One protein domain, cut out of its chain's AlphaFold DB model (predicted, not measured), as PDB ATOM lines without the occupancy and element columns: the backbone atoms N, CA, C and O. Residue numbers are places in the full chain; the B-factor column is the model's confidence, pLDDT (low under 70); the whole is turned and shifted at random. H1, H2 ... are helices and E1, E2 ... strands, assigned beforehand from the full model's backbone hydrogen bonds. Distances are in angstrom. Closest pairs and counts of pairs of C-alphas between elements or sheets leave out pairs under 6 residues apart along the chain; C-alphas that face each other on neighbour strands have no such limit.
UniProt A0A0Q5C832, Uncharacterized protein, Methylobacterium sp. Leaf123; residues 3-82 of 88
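This is residues 3 to 82 of the 88 residues of an uncharacterized protein of Methylobacterium sp. Leaf123 (UniProt A0A0Q5C832). One twisted sheet of five strands curls round a single short helix, H1, which packs in its hollow; the long inner strands E3, E4 and E5 make the length, and the hairpin ends at residues 36 to 40 and 52 to 53 lie far apart. The printed part has 80 residues, with E1, E2, E3, E4, E5 and H1 in that order along the chain. The sheet's order is E1, E5, E4, E3, E2, antiparallel throughout, and the class is mostly strand. The whole is compact, with a radius of gyration of the C-alphas of 13.0 A, yet elongated in outline, spanning 42 by 23 by 19 A.

E1, residues 3 to 9, begins at C-alpha 3, (124.374, 254.002, 222.653), and is 17.9 A long. E2, residues 18 to 22, measures 13.0 A. E3, residues 25 to 35, measures 32.4 A; E4, residues 41 to 51, 32.1 A; E5, residues 54 to 64, 33.1 A. H1, residues 73 to 81, measures 12.4 A and ends at C-alpha 81, (135.074, 260.455, 211.348).

Edge strand E1 is antiparallel to E5 at 160 degrees, with N 5 and O 59 2.8 A apart. E2 to E5 form a meander, each strand the antiparallel neighbour of the one before. In the hairpin of E2 and E3, at 130 degrees, N 20 and O 27 are 2.9 A apart; in that of E3 and E4, at 163 degrees, N 30 and O 46 are 2.9 A apart; in that of E4 and E5, at 165 degrees, N 45 and O 60 are 2.7 A apart. E1 and E2 are apart. H1 is on the sheet; its closest C-alphas to E5 are Ala 75 and Ala 60, 6.5 A, and to E2 Ala 80 and Leu 22, 5.8 A. In H1 every O i to N i+4 pair is within hydrogen-bond range.

The C-alphas farthest apart, those of Ser 38 and Ala 52, are 42.1 A apart. The printed part has no cut and no long link. Its mean pLDDT is 90.4, and residue 39 alone is under 70.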
ATOM      1  N   ALA A   3     124.180 252.562 222.490       93.81
ATOM      2  CA  ALA A   3     124.374 254.002 222.653       93.81
ATOM      3  C   ALA A   3     125.797 254.409 222.258       93.81
ATOM      4  O   ALA A   3     126.745 253.669 222.501       93.81
ATOM      5  N   ILE A   4     125.937 255.591 221.653       96.38
ATOM      6  CA  ILE A   4     127.220 256.194 221.269       96.38
ATOM      7  C   ILE A   4     127.226 257.634 221.768       96.38
ATOM      8  O   ILE A   4     126.309 258.402 221.471       96.38
ATOM      9  N   ARG A   5     128.288 258.018 222.470       96.00
ATOM     10  CA  ARG A   5     128.552 259.390 222.883       96.00
ATOM     11  C   ARG A   5     129.970 259.787 222.493       96.00
ATOM     12  O   ARG A   5     130.929 259.095 222.815       96.00
ATOM     13  N   LEU A   6     130.090 260.933 221.829       94.19
ATOM     14  CA  LEU A   6     131.363 261.569 221.506       94.19
ATOM     15  C   LEU A   6     131.481 262.877 222.284       94.19
ATOM     16  O   LEU A   6     130.543 263.677 222.310       94.19
ATOM     17  N   THR A   7     132.627 263.104 222.915       93.38
ATOM     18  CA  THR A   7     132.922 264.329 223.668       93.38
ATOM     19  C   THR A   7     134.368 264.762 223.454       93.38
ATOM     20  O   THR A   7     135.218 263.921 223.152       93.38
ATOM     21  N   PRO A   8     134.703 266.043 223.677       92.50
ATOM     22  CA  PRO A   8     136.095 266.443 223.843       92.50
ATOM     23  C   PRO A   8     136.751 265.622 224.962       92.50
ATOM     24  O   PRO A   8     136.224 265.526 226.073       92.50
ATOM     25  N   GLY A   9     137.877 264.991 224.651       88.38
ATOM     26  CA  GLY A   9     138.712 264.262 225.597       88.38
ATOM     27  C   GLY A   9     139.788 265.161 226.196       88.38
ATOM     28  O   GLY A   9     140.135 266.204 225.641       88.38
ATOM     29  N   ARG A  10     140.341 264.737 227.335       87.06
ATOM     30  CA  ARG A  10     141.512 265.389 227.947       87.06
ATOM     31  C   ARG A  10     142.825 264.732 227.524       87.06
ATOM     32  O   ARG A  10     143.868 265.374 227.602       87.06
ATOM     33  N   GLY A  11     142.762 263.488 227.043       86.44
ATOM     34  CA  GLY A  11     143.941 262.674 226.793       86.44
ATOM     35  C   GLY A  11     144.556 262.144 228.087       86.44
ATOM     36  O   GLY A  11     144.277 262.627 229.184       86.44
ATOM     37  N   GLY A  12     145.438 261.157 227.941       85.75
ATOM     38  CA  GLY A  12     146.262 260.663 229.046       85.75
ATOM     39  C   GLY A  12     145.539 259.749 230.035       85.75
ATOM     40  O   GLY A  12     146.096 259.469 231.092       85.75
ATOM     41  N   ASP A  13     144.345 259.257 229.697       90.75
ATOM     42  CA  ASP A  13     143.651 258.247 230.496       90.75
ATOM     43  C   ASP A  13     144.504 256.960 230.557       90.75
ATOM     44  O   ASP A  13     144.784 256.302 229.544       90.75
ATOM     45  N   ALA A  14     145.022 256.662 231.752       92.00
ATOM     46  CA  ALA A  14     145.944 255.554 231.988       92.00
ATOM     47  C   ALA A  14     145.239 254.192 231.941       92.00
ATOM     48  O   ALA A  14     145.890 253.186 231.663       92.00
ATOM     49  N   ASP A  15     143.916 254.167 232.125       94.38
ATOM     50  CA  ASP A  15     143.126 252.938 232.097       94.38
ATOM     51  C   ASP A  15     142.880 252.434 230.664       94.38
ATOM     52  O   ASP A  15     142.395 251.317 230.466       94.38
ATOM     53  N   LEU A  16     143.204 253.241 229.647       96.06
ATOM     54  CA  LEU A  16     143.120 252.868 228.235       96.06
ATOM     55  C   LEU A  16     144.384 252.107 227.823       96.06
ATOM     56  O   LEU A  16     145.380 252.694 227.376       96.06
ATOM     57  N   THR A  17     144.350 250.793 228.023       95.69
ATOM     58  CA  THR A  17     145.498 249.890 227.858       95.69
ATOM     59  C   THR A  17     145.553 249.212 226.488       95.69
ATOM     60  O   THR A  17     146.637 248.832 226.039       95.69
ATOM     61  N   ALA A  18     144.418 249.083 225.797       96.94
ATOM     62  CA  ALA A  18     144.345 248.489 224.469       96.94
ATOM     63  C   ALA A  18     144.516 249.546 223.368       96.94
ATOM     64  O   ALA A  18     144.269 250.735 223.575       96.94
ATOM     65  N   HIS A  19     144.944 249.106 222.181       96.31
ATOM     66  CA  HIS A  19     145.244 249.980 221.047       96.31
ATOM     67  C   HIS A  19     144.564 249.472 219.779       96.31
ATOM     68  O   HIS A  19     144.632 248.282 219.475       96.31
ATOM     69  N   ARG A  20     143.937 250.375 219.022       95.06
ATOM     70  CA  ARG A  20     143.305 250.065 217.737       95.06
ATOM     71  C   ARG A  20     143.690 251.107 216.683       95.06
ATOM     72  O   ARG A  20     143.476 252.297 216.920       95.06
ATOM     73  N   PRO A  21     144.225 250.703 215.517       94.44
ATOM     74  CA  PRO A  21     144.400 251.613 214.390       94.44
ATOM     75  C   PRO A  21     143.053 252.175 213.912       94.44
ATOM     76  O   PRO A  21     142.103 251.419 213.708       94.44
ATOM     77  N   LEU A  22     142.980 253.490 213.708       90.56
ATOM     78  CA  LEU A  22     141.843 254.205 213.121       90.56
ATOM     79  C   LEU A  22     142.357 255.135 212.021       90.56
ATOM     80  O   LEU A  22     142.708 256.292 212.251       90.56
ATOM     81  N   GLY A  23     142.452 254.608 210.800       86.12
ATOM     82  CA  GLY A  23     143.060 255.331 209.686       86.12
ATOM     83  C   GLY A  23     144.520 255.687 209.981       86.12
ATOM     84  O   GLY A  23     145.353 254.800 210.143       86.12
ATOM     85  N   ALA A  24     144.824 256.986 210.046       85.88
ATOM     86  CA  ALA A  24     146.171 257.499 210.305       85.88
ATOM     87  C   ALA A  24     146.502 257.678 211.799       85.88
ATOM     88  O   ALA A  24     147.611 258.097 212.130       85.88
ATOM     89  N   THR A  25     145.559 257.405 212.704       89.81
ATOM     90  CA  THR A  25     145.756 257.545 214.153       89.81
ATOM     91  C   THR A  25     145.613 256.200 214.858       89.81
ATOM     92  O   THR A  25     145.169 255.203 214.288       89.81
ATOM     93  N   ILE A  26     146.025 256.158 216.123       93.06
ATOM     94  CA  ILE A  26     145.804 255.017 217.009       93.06
ATOM     95  C   ILE A  26     144.848 255.482 218.101       93.06
ATOM     96  O   ILE A  26     145.123 256.468 218.788       93.06
ATOM     97  N   ALA A  27     143.727 254.785 218.256       95.62
ATOM     98  CA  ALA A  27     142.883 254.931 219.428       95.62
ATOM     99  C   ALA A  27     143.426 254.074 220.569       95.62
ATOM    100  O   ALA A  27     143.778 252.909 220.372       95.62
ATOM    101  N   ARG A  28     143.449 254.653 221.767       97.31
ATOM    102  CA  ARG A  28     143.639 253.917 223.017       97.31
ATOM    103  C   ARG A  28     142.269 253.636 223.598       97.31
ATOM    104  O   ARG A  28     141.428 254.530 223.594       97.31
ATOM    105  N   TYR A  29     142.022 252.422 224.064       97.62
ATOM    106  CA  TYR A  29     140.696 252.050 224.537       97.62
ATOM    107  C   TYR A  29     140.727 251.029 225.668       97.62
ATOM    108  O   TYR A  29     141.752 250.412 225.957       97.62
ATOM    109  N   ARG A  30     139.567 250.859 226.297       97.00
ATOM    110  CA  ARG A  30     139.250 249.751 227.193       97.00
ATOM    111  C   ARG A  30     137.800 249.337 226.991       97.00
ATOM    112  O   ARG A  30     136.970 250.162 226.606       97.00
ATOM    113  N   THR A  31     137.507 248.090 227.325       95.50
ATOM    114  CA  THR A  31     136.143 247.571 227.373       95.50
ATOM    115  C   THR A  31     135.875 247.049 228.775       95.50
ATOM    116  O   THR A  31     136.693 246.304 229.317       95.50
ATOM    117  N   THR A  32     134.754 247.436 229.370       93.88
ATOM    118  CA  THR A  32     134.260 246.874 230.631       93.88
ATOM    119  C   THR A  32     132.985 246.089 230.375       93.88
ATOM    120  O   THR A  32     132.244 246.387 229.440       93.88
ATOM    121  N   ARG A  33     132.743 245.064 231.190       91.56
ATOM    122  CA  ARG A  33     131.529 244.251 231.151       91.56
ATOM    123  C   ARG A  33     130.970 244.166 232.559       91.56
ATOM    124  O   ARG A  33     131.692 243.793 233.481       91.56
ATOM    125  N   GLU A  34     129.704 244.512 232.706       89.38
ATOM    126  CA  GLU A  34     129.004 244.541 233.982       89.38
ATOM    127  C   GLU A  34     127.644 243.859 233.822       89.38
ATOM    128  O   GLU A  34     126.957 244.027 232.818       89.38
ATOM    129  N   THR A  35     127.231 243.059 234.802       83.06
ATOM    130  CA  THR A  35     125.876 242.500 234.821       83.06
ATOM    131  C   THR A  35     124.930 243.551 235.391       83.06
ATOM    132  O   THR A  35     124.957 243.815 236.594       83.06
ATOM    133  N   VAL A  36     124.095 244.162 234.544       76.19
ATOM    134  CA  VAL A  36     123.250 245.298 234.943       76.19
ATOM    135  C   VAL A  36     121.772 244.920 234.843       76.19
ATOM    136  O   VAL A  36     121.182 244.870 233.765       76.19
ATOM    137  N   GLY A  37     121.140 244.664 235.992       71.62
ATOM    138  CA  GLY A  37     119.704 244.375 236.081       71.62
ATOM    139  C   GLY A  37     119.261 243.099 235.346       71.62
ATOM    140  O   GLY A  37     120.040 242.176 235.134       71.62
ATOM    141  N   SER A  38     117.977 243.032 234.978       72.31
ATOM    142  CA  SER A  38     117.374 241.870 234.301       72.31
ATOM    143  C   SER A  38     117.554 241.859 232.778       72.31
ATOM    144  O   SER A  38     117.126 240.912 232.130       72.31
ATOM    145  N   GLY A  39     118.144 242.912 232.201       69.88
ATOM    146  CA  GLY A  39     118.315 243.075 230.753       69.88
ATOM    147  C   GLY A  39     119.568 242.413 230.173       69.88
ATOM    148  O   GLY A  39     119.814 242.557 228.978       69.88
ATOM    149  N   GLY A  40     120.357 241.717 230.995       82.19
ATOM    150  CA  GLY A  40     121.598 241.061 230.585       82.19
ATOM    151  C   GLY A  40     122.857 241.861 230.922       82.19
ATOM    152  O   GLY A  40     122.828 242.818 231.700       82.19
ATOM    153  N   GLU A  41     123.981 241.439 230.349       88.50
ATOM    154  CA  GLU A  41     125.278 242.089 230.527       88.50
ATOM    155  C   GLU A  41     125.332 243.384 229.711       88.50
ATOM    156  O   GLU A  41     125.007 243.408 228.521       88.50
ATOM    157  N   GLU A  42     125.762 244.471 230.344       91.62
ATOM    158  CA  GLU A  42     126.156 245.691 229.657       91.62
ATOM    159  C   GLU A  42     127.661 245.656 229.415       91.62
ATOM    160  O   GLU A  42     128.462 245.419 230.318       91.62
ATOM    161  N   THR A  43     128.051 245.885 228.172       94.12
ATOM    162  CA  THR A  43     129.446 246.060 227.790       94.12
ATOM    163  C   THR A  43     129.650 247.498 227.346       94.12
ATOM    164  O   THR A  43     128.925 247.982 226.475       94.12
ATOM    165  N   THR A  44     130.664 248.154 227.903       95.50
ATOM    166  CA  THR A  44     130.984 249.559 227.641       95.50
ATOM    167  C   THR A  44     132.378 249.681 227.045       95.50
ATOM    168  O   THR A  44     133.367 249.269 227.647       95.50
ATOM    169  N   LEU A  45     132.461 250.273 225.859       97.19
ATOM    170  CA  LEU A  45     133.684 250.690 225.193       97.19
ATOM    171  C   LEU A  45     133.976 252.152 225.539       97.19
ATOM    172  O   LEU A  45     133.161 253.035 225.275       97.19
ATOM    173  N   ILE A  46     135.178 252.415 226.041       97.44
ATOM    174  CA  ILE A  46     135.724 253.765 226.175       97.44
ATOM    175  C   ILE A  46     136.969 253.854 225.306       97.44
ATOM    176  O   ILE A  46     137.880 253.043 225.462       97.44
ATOM    177  N   ALA A  47     137.035 254.855 224.432       97.31
ATOM    178  CA  ALA A  47     138.190 255.088 223.577       97.31
ATOM    179  C   ALA A  47     138.558 256.571 223.492       97.31
ATOM    180  O   ALA A  47     137.698 257.447 223.534       97.31
ATOM    181  N   GLU A  48     139.845 256.852 223.316       96.25
ATOM    182  CA  GLU A  48     140.365 258.181 223.011       96.25
ATOM    183  C   GLU A  48     141.246 258.136 221.766       96.25
ATOM    184  O   GLU A  48     142.073 257.235 221.606       96.25
ATOM    185  N   THR A  49     141.091 259.130 220.889       93.88
ATOM    186  CA  THR A  49     141.959 259.313 219.721       93.88
ATOM    187  C   THR A  49     142.404 260.773 219.589       93.88
ATOM    188  O   THR A  49     141.594 261.686 219.795       93.88
ATOM    189  N   PRO A  50     143.685 261.033 219.275       89.38
ATOM    190  CA  PRO A  50     144.150 262.380 218.980       89.38
ATOM    191  C   PRO A  50     143.676 262.832 217.593       89.38
ATOM    192  O   PRO A  50     143.772 262.098 216.609       89.38
ATOM    193  N   HIS A  51     143.237 264.083 217.495       83.50
ATOM    194  CA  HIS A  51     142.894 264.746 216.241       83.50
ATOM    195  C   HIS A  51     143.446 266.168 216.179       83.50
ATOM    196  O   HIS A  51     143.909 266.730 217.172       83.50
ATOM    197  N   ALA A  52     143.435 266.753 214.979       73.31
ATOM    198  CA  ALA A  52     143.877 268.126 214.778       73.31
ATOM    199  C   ALA A  52     143.016 269.066 215.639       73.31
ATOM    200  O   ALA A  52     141.837 269.249 215.356       73.31
ATOM    201  N   GLY A  53     143.598 269.613 216.710       74.50
ATOM    202  CA  GLY A  53     142.917 270.511 217.647       74.50
ATOM    203  C   GLY A  53     142.505 269.898 218.992       74.50
ATOM    204  O   GLY A  53     141.971 270.624 219.823       74.50
ATOM    205  N   GLY A  54     142.760 268.610 219.259       88.00
ATOM    206  CA  GLY A  54     142.509 268.033 220.586       88.00
ATOM    207  C   GLY A  54     142.384 266.513 220.611       88.00
ATOM    208  O   GLY A  54     142.803 265.814 219.694       88.00
ATOM    209  N   VAL A  55     141.792 265.990 221.681       92.06
ATOM    210  CA  VAL A  55     141.456 264.567 221.816       92.06
ATOM    211  C   VAL A  55     139.947 264.416 221.676       92.06
ATOM    212  O   VAL A  55     139.193 265.220 222.222       92.06
ATOM    213  N   VAL A  56     139.498 263.390 220.961       93.38
ATOM    214  CA  VAL A  56     138.093 262.966 220.959       93.38
ATOM    215  C   VAL A  56     137.975 261.744 221.859       93.38
ATOM    216  O   VAL A  56     138.738 260.790 221.704       93.38
ATOM    217  N   ARG A  57     137.017 261.777 222.786       95.50
ATOM    218  CA  ARG A  57     136.626 260.638 223.616       95.50
ATOM    219  C   ARG A  57     135.315 260.055 223.099       95.50
ATOM    220  O   ARG A  57     134.356 260.787 222.868       95.50
ATOM    221  N   LEU A  58     135.297 258.741 222.945       96.62
ATOM    222  CA  LEU A  58     134.143 257.916 222.634       96.62
ATOM    223  C   LEU A  58     133.766 257.112 223.877       96.62
ATOM    224  O   LEU A  58     134.626 256.484 224.494       96.62
ATOM    225  N   GLU A  59     132.478 257.077 224.180       97.31
ATOM    226  CA  GLU A  59     131.867 256.115 225.090       97.31
ATOM    227  C   GLU A  59     130.708 255.445 224.353       97.31
ATOM    228  O   GLU A  59     129.839 256.127 223.805       97.31
ATOM    229  N   ALA A  60     130.712 254.119 224.287       97.25
ATOM    230  CA  ALA A  60     129.635 253.352 223.684       97.25
ATOM    231  C   ALA A  60     129.246 252.198 224.598       97.25
ATOM    232  O   ALA A  60     130.125 251.514 225.109       97.25
ATOM    233  N   SER A  61     127.951 251.957 224.780       94.50
ATOM    234  CA  SER A  61     127.459 250.845 225.594       94.50
ATOM    235  C   SER A  61     126.452 249.997 224.834       94.50
ATOM    236  O   SER A  61     125.686 250.489 223.994       94.50
ATOM    237  N   VAL A  62     126.483 248.695 225.114       92.69
ATOM    238  CA  VAL A  62     125.559 247.712 224.556       92.69
ATOM    239  C   VAL A  62     125.126 246.748 225.637       92.69
ATOM    240  O   VAL A  62     125.966 246.102 226.255       92.69
ATOM    241  N   GLN A  63     123.816 246.601 225.802       89.62
ATOM    242  CA  GLN A  63     123.241 245.569 226.662       89.62
ATOM    243  C   GLN A  63     122.753 244.382 225.825       89.62
ATOM    244  O   GLN A  63     121.977 244.595 224.879       89.62
ATOM    245  N   ARG A  64     123.217 243.172 226.167       84.44
ATOM    246  CA  ARG A  64     122.843 241.885 225.549       84.44
ATOM    247  C   ARG A  64     122.705 240.782 226.602       84.44
ATOM    248  O   ARG A  64     123.376 240.807 227.628       84.44
ATOM    249  N   ASP A  65     121.859 239.797 226.328       84.25
ATOM    250  CA  ASP A  65     121.596 238.634 227.188       84.25
ATOM    251  C   ASP A  65     122.258 237.332 226.692       84.25
ATOM    252  O   ASP A  65     122.280 236.338 227.412       84.25
ATOM    253  N   ASP A  66     122.841 237.348 225.491       81.94
ATOM    254  CA  ASP A  66     123.465 236.196 224.826       81.94
ATOM    255  C   ASP A  66     124.931 235.944 225.234       81.94
ATOM    256  O   ASP A  66     125.529 234.944 224.831       81.94
ATOM    257  N   GLY A  67     125.523 236.847 226.023       76.38
ATOM    258  CA  GLY A  67     126.921 236.797 226.471       76.38
ATOM    259  C   GLY A  67     127.962 237.040 225.367       76.38
ATOM    260  O   GLY A  67     129.169 237.036 225.652       76.38
ATOM    261  N   ALA A  68     127.526 237.268 224.124       84.25
ATOM    262  CA  ALA A  68     128.404 237.499 222.989       84.25
ATOM    263  C   ALA A  68     129.094 238.863 223.105       84.25
ATOM    264  O   ALA A  68     128.517 239.844 223.579       84.25
ATOM    265  N   GLU A  69     130.346 238.946 222.650       82.94
ATOM    266  CA  GLU A  69     131.032 240.233 222.574       82.94
ATOM    267  C   GLU A  69     130.311 241.149 221.564       82.94
ATOM    268  O   GLU A  69     130.054 240.726 220.431       82.94
ATOM    269  N   PRO A  70     129.934 242.385 221.944       89.88
ATOM    270  CA  PRO A  70     129.258 243.280 221.023       89.88
ATOM    271  C   PRO A  70     130.186 243.746 219.907       89.88
ATOM    272  O   PRO A  70     131.340 244.105 220.140       89.88
ATOM    273  N   ASP A  71     129.634 243.850 218.704       91.69
ATOM    274  CA  ASP A  71     130.303 244.554 217.621       91.69
ATOM    275  C   ASP A  71     130.175 246.071 217.818       91.69
ATOM    276  O   ASP A  71     129.084 246.644 217.733       91.69
ATOM    277  N   PHE A  72     131.307 246.716 218.095       95.44
ATOM    278  CA  PHE A  72     131.418 248.164 218.240       95.44
ATOM    279  C   PHE A  72     131.816 248.878 216.939       95.44
ATOM    280  O   PHE A  72     132.113 250.072 216.989       95.44
ATOM    281  N   GLU A  73     131.824 248.218 215.773       95.00
ATOM    282  CA  GLU A  73     132.113 248.854 214.474       95.00
ATOM    283  C   GLU A  73     131.389 250.192 214.245       95.00
ATOM    284  O   GLU A  73     132.047 251.159 213.850       95.00
ATOM    285  N   PRO A  74     130.087 250.341 214.569       94.50
ATOM    286  CA  PRO A  74     129.414 251.633 214.440       94.50
ATOM    287  C   PRO A  74     130.069 252.744 215.278       94.50
ATOM    288  O   PRO A  74     130.189 253.884 214.829       94.50
ATOM    289  N   ALA A  75     130.535 252.412 216.484       96.31
ATOM    290  CA  ALA A  75     131.207 253.347 217.381       96.31
ATOM    291  C   ALA A  75     132.622 253.687 216.882       96.31
ATOM    292  O   ALA A  75     133.027 254.852 216.912       96.31
ATOM    293  N   TRP A  76     133.344 252.703 216.338       96.19
ATOM    294  CA  TRP A  76     134.648 252.917 215.707       96.19
ATOM    295  C   TRP A  76     134.557 253.788 214.457       96.19
ATOM    296  O   TRP A  76     135.357 254.708 214.294       96.19
ATOM    297  N   SER A  77     133.549 253.556 213.619       93.88
ATOM    298  CA  SER A  77     133.265 254.367 212.434       93.88
ATOM    299  C   SER A  77     132.923 255.817 212.803       93.88
ATOM    300  O   SER A  77     133.406 256.759 212.167       93.88
ATOM    301  N   ALA A  78     132.147 256.018 213.874       92.94
ATOM    302  CA  ALA A  78     131.855 257.350 214.399       92.94
ATOM    303  C   ALA A  78     133.126 258.050 214.912       92.94
ATOM    304  O   ALA A  78     133.372 259.206 214.577       92.94
ATOM    305  N   LEU A  79     133.977 257.348 215.668       93.12
ATOM    306  CA  LEU A  79     135.230 257.910 216.177       93.12
ATOM    307  C   LEU A  79     136.228 258.241 215.059       93.12
ATOM    308  O   LEU A  79     136.880 259.276 215.126       93.12
ATOM    309  N   ALA A  80     136.320 257.409 214.019       91.44
ATOM    310  CA  ALA A  80     137.217 257.631 212.881       91.44
ATOM    311  C   ALA A  80     136.850 258.869 212.042       91.44
ATOM    312  O   ALA A  80     137.690 259.401 211.315       91.44
ATOM    313  N   THR A  81     135.592 259.307 212.107       88.62
ATOM    314  CA  THR A  81     135.074 260.455 211.348       88.62
ATOM    315  C   THR A  81     134.889 261.706 212.202       88.62
ATOM    316  O   THR A  81     134.817 262.808 211.651       88.62
ATOM    317  N   ALA A  82     134.834 261.556 213.527       86.56
ATOM    318  CA  ALA A  82     134.709 262.656 214.467       86.56
ATOM    319  C   ALA A  82     135.857 263.653 214.290       86.56
ATOM    320  O   ALA A  82     136.995 263.278 214.053       86.56
TER     321      ALA A  82